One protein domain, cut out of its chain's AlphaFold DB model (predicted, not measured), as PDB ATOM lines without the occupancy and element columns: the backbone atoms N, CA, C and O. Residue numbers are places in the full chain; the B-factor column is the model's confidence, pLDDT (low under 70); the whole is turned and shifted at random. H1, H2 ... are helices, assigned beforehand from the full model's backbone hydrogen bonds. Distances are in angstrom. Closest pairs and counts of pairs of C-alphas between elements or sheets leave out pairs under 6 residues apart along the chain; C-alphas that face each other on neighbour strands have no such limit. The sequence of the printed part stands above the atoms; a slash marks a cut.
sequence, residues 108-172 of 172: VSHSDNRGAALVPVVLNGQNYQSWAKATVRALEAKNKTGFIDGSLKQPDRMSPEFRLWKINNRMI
ATOM      1  N   VAL A 108      53.924  38.954   8.600       85.94
ATOM      2  CA  VAL A 108      54.629  38.610   9.840       85.94
ATOM      3  C   VAL A 108      56.118  38.710   9.558       85.94
ATOM      4  O   VAL A 108      56.627  38.006   8.684       85.94
ATOM      5  N   SER A 109      56.816  39.573  10.298       84.31
ATOM      6  CA  SER A 109      58.266  39.691  10.175       84.31
ATOM      7  C   SER A 109      58.955  38.466  10.784       84.31
ATOM      8  O   SER A 109      58.475  37.890  11.758       84.31
ATOM      9  N   HIS A 110      60.133  38.102  10.275       82.31
ATOM     10  CA  HIS A 110      60.971  37.045  10.863       82.31
ATOM     11  C   HIS A 110      61.394  37.360  12.308       82.31
ATOM     12  O   HIS A 110      61.701  36.451  13.074       82.31
ATOM     13  N   SER A 111      61.402  38.643  12.680       82.56
ATOM     14  CA  SER A 111      61.684  39.116  14.039       82.56
ATOM     15  C   SER A 111      60.493  38.997  14.992       82.56
ATOM     16  O   SER A 111      60.650  39.215  16.192       82.56
ATOM     17  N   ASP A 112      59.293  38.698  14.492       83.75
ATOM     18  CA  ASP A 112      58.110  38.590  15.333       83.75
ATOM     19  C   ASP A 112      58.027  37.196  15.962       83.75
ATOM     20  O   ASP A 112      57.807  36.192  15.285       83.75
ATOM     21  N   ASN A 113      58.142  37.128  17.287       81.81
ATOM     22  CA  ASN A 113      57.985  35.893  18.047       81.81
ATOM     23  C   ASN A 113      56.675  35.891  18.855       81.81
ATOM     24  O   ASN A 113      56.234  36.901  19.390       81.81
ATOM     25  N   ARG A 114      56.042  34.715  18.965       77.06
ATOM     26  CA  ARG A 114      54.828  34.518  19.790       77.06
ATOM     27  C   ARG A 114      55.106  34.546  21.291       77.06
ATOM     28  O   ARG A 114      54.175  34.615  22.079       77.06
ATOM     29  N   GLY A 115      56.370  34.381  21.669       79.69
ATOM     30  CA  GLY A 115      56.797  34.232  23.057       79.69
ATOM     31  C   GLY A 115      57.422  35.482  23.670       79.69
ATOM     32  O   GLY A 115      57.680  35.454  24.869       79.69
ATOM     33  N   ALA A 116      57.697  36.554  22.908       84.19
ATOM     34  CA  ALA A 116      58.111  37.796  23.559       84.19
ATOM     35  C   ALA A 116      56.902  38.492  24.157       84.19
ATOM     36  O   ALA A 116      55.835  38.566  23.549       84.19
ATOM     37  N   ALA A 117      57.128  39.090  25.321       84.56
ATOM     38  CA  ALA A 117      56.218  40.074  25.857       84.56
ATOM     39  C   ALA A 117      56.087  41.246  24.870       84.56
ATOM     40  O   ALA A 117      57.091  41.831  24.458       84.56
ATOM     41  N   LEU A 118      54.847  41.597  24.519       86.75
ATOM     42  CA  LEU A 118      54.536  42.766  23.691       86.75
ATOM     43  C   LEU A 118      55.053  44.058  24.340       86.75
ATOM     44  O   LEU A 118      55.571  44.942  23.662       86.75
ATOM     45  N   VAL A 119      54.945  44.135  25.667       87.06
ATOM     46  CA  VAL A 119      55.488  45.212  26.490       87.06
ATOM     47  C   VAL A 119      56.204  44.583  27.684       87.06
ATOM     48  O   VAL A 119      55.613  43.738  28.354       87.06
ATOM     49  N   PRO A 120      57.449  44.987  27.999       85.12
ATOM     50  CA  PRO A 120      58.188  44.448  29.144       85.12
ATOM     51  C   PRO A 120      57.631  44.912  30.502       85.12
ATOM     52  O   PRO A 120      57.989  44.373  31.544       85.12
ATOM     53  N   VAL A 121      56.763  45.927  30.506       86.31
ATOM     54  CA  VAL A 121      56.102  46.457  31.700       86.31
ATOM     55  C   VAL A 121      54.937  45.548  32.082       86.31
ATOM     56  O   VAL A 121      53.986  45.387  31.318       86.31
ATOM     57  N   VAL A 122      54.985  45.001  33.294       88.06
ATOM     58  CA  VAL A 122      53.873  44.247  33.883       88.06
ATOM     59  C   VAL A 122      52.791  45.221  34.344       88.06
ATOM     60  O   VAL A 122      53.089  46.231  34.984       88.06
ATOM     61  N   LEU A 123      51.534  44.941  34.006       91.00
ATOM     62  CA  LEU A 123      50.394  45.748  34.434       91.00
ATOM     63  C   LEU A 123      50.172  45.578  35.947       91.00
ATOM     64  O   LEU A 123      49.817  44.501  36.411       91.00
ATOM     65  N   ASN A 124      50.330  46.666  36.694       86.69
ATOM     66  CA  ASN A 124      50.080  46.774  38.128       86.69
ATOM     67  C   ASN A 124      49.123  47.951  38.293       86.69
ATOM     68  O   ASN A 124      49.564  49.063  38.048       86.69
ATOM     69  N   GLY A 125      47.854  47.732  38.662       89.12
ATOM     70  CA  GLY A 125      46.681  48.609  38.425       89.12
ATOM     71  C   GLY A 125      46.812  50.148  38.472       89.12
ATOM     72  O   GLY A 125      45.993  50.838  37.877       89.12
ATOM     73  N   GLN A 126      47.845  50.709  39.094       92.56
ATOM     74  CA  GLN A 126      48.219  52.127  39.034       92.56
ATOM     75  C   GLN A 126      48.948  52.548  37.736       92.56
ATOM     76  O   GLN A 126      48.971  53.728  37.399       92.56
ATOM     77  N   ASN A 127      49.550  51.619  36.987       93.62
ATOM     78  CA  ASN A 127      50.393  51.909  35.822       93.62
ATOM     79  C   ASN A 127      49.676  51.765  34.470       93.62
ATOM     80  O   ASN A 127      50.335  51.815  33.428       93.62
ATOM     81  N   TYR A 128      48.346  51.623  34.473       93.25
ATOM     82  CA  TYR A 128      47.546  51.381  33.269       93.25
ATOM     83  C   TYR A 128      47.842  52.383  32.151       93.25
ATOM     84  O   TYR A 128      48.039  51.988  31.010       93.25
ATOM     85  N   GLN A 129      47.951  53.673  32.475       93.44
ATOM     86  CA  GLN A 129      48.176  54.716  31.475       93.44
ATOM     87  C   GLN A 129      49.527  54.568  30.758       93.44
ATOM     88  O   GLN A 129      49.619  54.735  29.541       93.44
ATOM     89  N   SER A 130      50.583  54.253  31.509       91.62
ATOM     90  CA  SER A 130      51.923  54.031  30.954       91.62
ATOM     91  C   SER A 130      51.985  52.718  30.181       91.62
ATOM     92  O   SER A 130      52.548  52.677  29.088       91.62
ATOM     93  N   TRP A 131      51.356  51.671  30.719       94.00
ATOM     94  CA  TRP A 131      51.242  50.372  30.070       94.00
ATOM     95  C   TRP A 131      50.497  50.483  28.735       94.00
ATOM     96  O   TRP A 131      51.041  50.096  27.711       94.00
ATOM     97  N   ALA A 132      49.322  51.118  28.707       92.00
ATOM     98  CA  ALA A 132      48.504  51.271  27.506       92.00
ATOM     99  C   ALA A 132      49.250  52.021  26.393       92.00
ATOM    100  O   ALA A 132      49.268  51.572  25.250       92.00
ATOM    101  N   LYS A 133      49.935  53.124  26.727       92.50
ATOM    102  CA  LYS A 133      50.770  53.863  25.764       92.50
ATOM    103  C   LYS A 133      51.911  53.006  25.214       92.50
ATOM    104  O   LYS A 133      52.208  53.086  24.024       92.50
ATOM    105  N   ALA A 134      52.555  52.207  26.062       91.81
ATOM    106  CA  ALA A 134      53.619  51.307  25.634       91.81
ATOM    107  C   ALA A 134      53.081  50.171  24.744       91.81
ATOM    108  O   ALA A 134      53.697  49.865  23.726       91.81
ATOM    109  N   THR A 135      51.907  49.621  25.066       91.88
ATOM    110  CA  THR A 135      51.225  48.582  24.278       91.88
ATOM    111  C   THR A 135      50.860  49.089  22.892       91.88
ATOM    112  O   THR A 135      51.191  48.441  21.903       91.88
ATOM    113  N   VAL A 136      50.255  50.276  22.791       92.00
ATOM    114  CA  VAL A 136      49.906  50.880  21.495       92.00
ATOM    115  C   VAL A 136      51.155  51.094  20.637       92.00
ATOM    116  O   VAL A 136      51.182  50.653  19.494       92.00
ATOM    117  N   ARG A 137      52.230  51.663  21.199       91.88
ATOM    118  CA  ARG A 137      53.496  51.873  20.470       91.88
ATOM    119  C   ARG A 137      54.135  50.571  19.991       91.88
ATOM    120  O   ARG A 137      54.662  50.513  18.883       91.88
ATOM    121  N   ALA A 138      54.100  49.523  20.812       90.69
ATOM    122  CA  ALA A 138      54.625  48.214  20.431       90.69
ATOM    123  C   ALA A 138      53.836  47.602  19.260       90.69
ATOM    124  O   ALA A 138      54.421  46.970  18.379       90.69
ATOM    125  N   LEU A 139      52.519  47.818  19.226       90.19
ATOM    126  CA  LEU A 139      51.650  47.371  18.138       90.19
ATOM    127  C   LEU A 139      51.826  48.200  16.862       90.19
ATOM    128  O   LEU A 139      51.856  47.622  15.776       90.19
ATOM    129  N   GLU A 140      51.992  49.518  16.985       89.19
ATOM    130  CA  GLU A 140      52.335  50.419  15.875       89.19
ATOM    131  C   GLU A 140      53.652  50.005  15.217       89.19
ATOM    132  O   GLU A 140      53.702  49.838  14.002       89.19
ATOM    133  N   ALA A 141      54.689  49.719  16.009       88.56
ATOM    134  CA  ALA A 141      55.983  49.262  15.495       88.56
ATOM    135  C   ALA A 141      55.897  47.936  14.712       88.56
ATOM    136  O   ALA A 141      56.745  47.656  13.867       88.56
ATOM    137  N   LYS A 142      54.876  47.118  14.987       87.19
ATOM    138  CA  LYS A 142      54.620  45.837  14.313       87.19
ATOM    139  C   LYS A 142      53.553  45.934  13.215       87.19
ATOM    140  O   LYS A 142      53.183  44.901  12.658       87.19
ATOM    141  N   ASN A 143      53.039  47.134  12.922       86.50
ATOM    142  CA  ASN A 143      51.908  47.376  12.018       86.50
ATOM    143  C   ASN A 143      50.667  46.523  12.350       86.50
ATOM    144  O   ASN A 143      49.962  46.059  11.456       86.50
ATOM    145  N   LYS A 144      50.395  46.285  13.642       87.56
ATOM    146  CA  LYS A 144      49.261  45.453  14.091       87.56
ATOM    147  C   LYS A 144      48.148  46.228  14.794       87.56
ATOM    148  O   LYS A 144      47.281  45.627  15.424       87.56
ATOM    149  N   THR A 145      48.127  47.551  14.661       88.06
ATOM    150  CA  THR A 145      47.051  48.406  15.193       88.06
ATOM    151  C   THR A 145      45.676  48.034  14.641       88.06
ATOM    152  O   THR A 145      44.685  48.130  15.361       88.06
ATOM    153  N   GLY A 146      45.634  47.483  13.424       86.94
ATOM    154  CA  GLY A 146      44.404  47.037  12.776       86.94
ATOM    155  C   GLY A 146      43.592  45.983  13.551       86.94
ATOM    156  O   GLY A 146      42.392  45.817  13.334       86.94
ATOM    157  N   PHE A 147      44.243  45.248  14.459       87.50
ATOM    158  CA  PHE A 147      43.592  44.237  15.297       87.50
ATOM    159  C   PHE A 147      42.925  44.835  16.542       87.50
ATOM    160  O   PHE A 147      41.961  44.259  17.042       87.50
ATOM    161  N   ILE A 148      43.420  45.974  17.042       87.94
ATOM    162  CA  ILE A 148      42.872  46.637  18.238       87.94
ATOM    163  C   ILE A 148      41.802  47.672  17.891       87.94
ATOM    164  O   ILE A 148      40.854  47.847  18.650       87.94
ATOM    165  N   ASP A 149      41.932  48.344  16.746       86.94
ATOM    166  CA  ASP A 149      40.975  49.352  16.281       86.94
ATOM    167  C   ASP A 149      39.742  48.731  15.591       86.94
ATOM    168  O   ASP A 149      38.722  49.397  15.407       86.94
ATOM    169  N   GLY A 150      39.816  47.444  15.234       86.88
ATOM    170  CA  GLY A 150      38.758  46.709  14.543       86.88
ATOM    171  C   GLY A 150      38.670  46.983  13.038       86.88
ATOM    172  O   GLY A 150      37.702  46.550  12.405       86.88
ATOM    173  N   SER A 151      39.656  47.670  12.453       89.62
ATOM    174  CA  SER A 151      39.761  47.858  11.002       89.62
ATOM    175  C   SER A 151      40.033  46.530  10.283       89.62
ATOM    176  O   SER A 151      39.458  46.278   9.223       89.62
ATOM    177  N   LEU A 152      40.810  45.626  10.897       89.75
ATOM    178  CA  LEU A 152      41.038  44.257  10.429       89.75
ATOM    179  C   LEU A 152      40.081  43.279  11.110       89.75
ATOM    180  O   LEU A 152      40.406  42.589  12.081       89.75
ATOM    181  N   LYS A 153      38.867  43.201  10.564       90.81
ATOM    182  CA  LYS A 153      37.857  42.247  11.029       90.81
ATOM    183  C   LYS A 153      38.286  40.815  10.744       90.81
ATOM    184  O   LYS A 153      38.947  40.527   9.750       90.81
ATOM    185  N   GLN A 154      37.844  39.908  11.610       93.12
ATOM    186  CA  GLN A 154      38.016  38.481  11.388       93.12
ATOM    187  C   GLN A 154      37.366  38.086  10.048       93.12
ATOM    188  O   GLN A 154      36.153  38.263   9.900       93.12
ATOM    189  N   PRO A 155      38.138  37.552   9.084       93.25
ATOM    190  CA  PRO A 155      37.589  37.089   7.818       93.25
ATOM    191  C   PRO A 155      36.801  35.786   8.017       93.25
ATOM    192  O   PRO A 155      36.908  35.117   9.052       93.25
ATOM    193  N   ASP A 156      36.019  35.413   7.006       94.50
ATOM    194  CA  ASP A 156      35.269  34.160   7.024       94.50
ATOM    195  C   ASP A 156      36.195  32.945   7.190       94.50
ATOM    196  O   ASP A 156      37.312  32.932   6.677       94.50
ATOM    197  N   ARG A 157      35.731  31.899   7.884       92.88
ATOM    198  CA  ARG A 157      36.552  30.709   8.177       92.88
ATOM    199  C   ARG A 157      36.990  29.954   6.922       92.88
ATOM    200  O   ARG A 157      38.001  29.257   6.981       92.88
ATOM    201  N   MET A 158      36.247  30.089   5.825       93.25
ATOM    202  CA  MET A 158      36.569  29.480   4.536       93.25
ATOM    203  C   MET A 158      37.514  30.351   3.699       93.25
ATOM    204  O   MET A 158      38.047  29.879   2.697       93.25
ATOM    205  N   SER A 159      37.756  31.606   4.100       91.56
ATOM    206  CA  SER A 159      38.689  32.491   3.404       91.56
ATOM    207  C   SER A 159      40.131  31.988   3.546       91.56
ATOM    208  O   SER A 159      40.556  31.637   4.655       91.56
ATOM    209  N   PRO A 160      40.945  32.030   2.473       88.12
ATOM    210  CA  PRO A 160      42.373  31.717   2.558       88.12
ATOM    211  C   PRO A 160      43.123  32.628   3.548       88.12
ATOM    212  O   PRO A 160      44.151  32.237   4.106       88.12
ATOM    213  N   GLU A 161      42.593  33.821   3.825       88.88
ATOM    214  CA  GLU A 161      43.181  34.794   4.747       88.88
ATOM    215  C   GLU A 161      42.920  34.467   6.220       88.88
ATOM    216  O   GLU A 161      43.649  34.938   7.091       88.88
ATOM    217  N   PHE A 162      41.937  33.614   6.527       92.00
ATOM    218  CA  PHE A 162      41.593  33.264   7.907       92.00
ATOM    219  C   PHE A 162      42.768  32.673   8.676       92.00
ATOM    220  O   PHE A 162      42.995  32.998   9.845       92.00
ATOM    221  N   ARG A 163      43.571  31.841   8.006       91.06
ATOM    222  CA  ARG A 163      44.785  31.282   8.601       91.06
ATOM    223  C   ARG A 163      45.791  32.380   8.952       91.06
ATOM    224  O   ARG A 163      46.383  32.322  10.028       91.06
ATOM    225  N   LEU A 164      45.975  33.362   8.069       90.06
ATOM    226  CA  LEU A 164      46.926  34.460   8.251       90.06
ATOM    227  C   LEU A 164      46.463  35.423   9.348       90.06
ATOM    228  O   LEU A 164      47.250  35.751  10.240       90.06
ATOM    229  N   TRP A 165      45.177  35.778   9.352       92.31
ATOM    230  CA  TRP A 165      44.548  36.546  10.424       92.31
ATOM    231  C   TRP A 165      44.735  35.851  11.776       92.31
ATOM    232  O   TRP A 165      45.236  36.452  12.722       92.31
ATOM    233  N   LYS A 166      44.444  34.545  11.858       91.31
ATOM    234  CA  LYS A 166      44.571  33.763  13.097       91.31
ATOM    235  C   LYS A 166      46.010  33.692  13.607       91.31
ATOM    236  O   LYS A 166      46.224  33.682  14.816       91.31
ATOM    237  N   ILE A 167      46.994  33.599  12.712       89.50
ATOM    238  CA  ILE A 167      48.414  33.616  13.087       89.50
ATOM    239  C   ILE A 167      48.794  34.982  13.658       89.50
ATOM    240  O   ILE A 167      49.419  35.021  14.712       89.50
ATOM    241  N   ASN A 168      48.395  36.071  13.003       90.62
ATOM    242  CA  ASN A 168      48.701  37.431  13.445       90.62
ATOM    243  C   ASN A 168      48.003  37.794  14.755       90.62
ATOM    244  O   ASN A 168      48.637  38.344  15.646       90.62
ATOM    245  N   ASN A 169      46.740  37.401  14.912       89.88
ATOM    246  CA  ASN A 169      45.972  37.625  16.131       89.88
ATOM    247  C   ASN A 169      46.559  36.888  17.347       89.88
ATOM    248  O   ASN A 169      46.291  37.265  18.476       89.88
ATOM    249  N   ARG A 170      47.349  35.827  17.143       87.06
ATOM    250  CA  ARG A 170      48.071  35.133  18.226       87.06
ATOM    251  C   ARG A 170      49.357  35.848  18.665       87.06
ATOM    252  O   ARG A 170      50.033  35.336  19.549       87.06
ATOM    253  N   MET A 171      49.735  36.937  17.995       84.06
ATOM    254  CA  MET A 171      50.928  37.744  18.296       84.06
ATOM    255  C   MET A 171      50.598  39.017  19.091       84.06
ATOM    256  O   MET A 171      51.522  39.733  19.471       84.06
ATOM    257  N   ILE A 172      49.307  39.329  19.236       82.44
ATOM    258  CA  ILE A 172      48.762  40.405  20.074       82.44
ATOM    259  C   ILE A 172      48.510  39.815  21.460       82.44
ATOM    260  O   ILE A 172      48.848  40.497  22.449       82.44
TER     261      ILE A 172
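Overview. This is residues 108 to 172 of the 172 residues of the protein "Retrotran_gag_3 domain-containing protein" of Punica granatum (UniProt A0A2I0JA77). With little regular structure, this is a loose, elongated shape in which one longer helix, H1, and one short helix, H2, run inward from its two ends, joined by a long looping link. Ahead of H1, an unnamed stretch, residues 108 to 127, runs out to the H1 end, where residues 124 to 129 stick out. The printed part has 65 residues, two named helices in the order H1, H2 and no named strand; its class is all helix, with 22 residues in named elements. The radius of gyration of the C-alphas is 13.4 A and the spans are 43 by 24 by 17 A.

Arrangement. H1, residues 128 to 141, and H2, residues 162 to 169, are apart, with no C-alpha of the one within 8 A of the other. In both, every O i to N i+4 pair is within hydrogen-bond range.

Along the chain. H1 begins at C-alpha 128 (47.546, 51.381, 33.269) and is 19.8 A long. H2 ends at C-alpha 169 (45.972, 37.625, 16.131) and is 10.3 A long.

Size, cuts and confidence. The two C-alphas farthest apart, those of Gln 126 and Met 158, are 42.9 A apart. The link from H1 to H2, 20 residues, is long. The printed part has no cut, and no printed residue is under pLDDT 70.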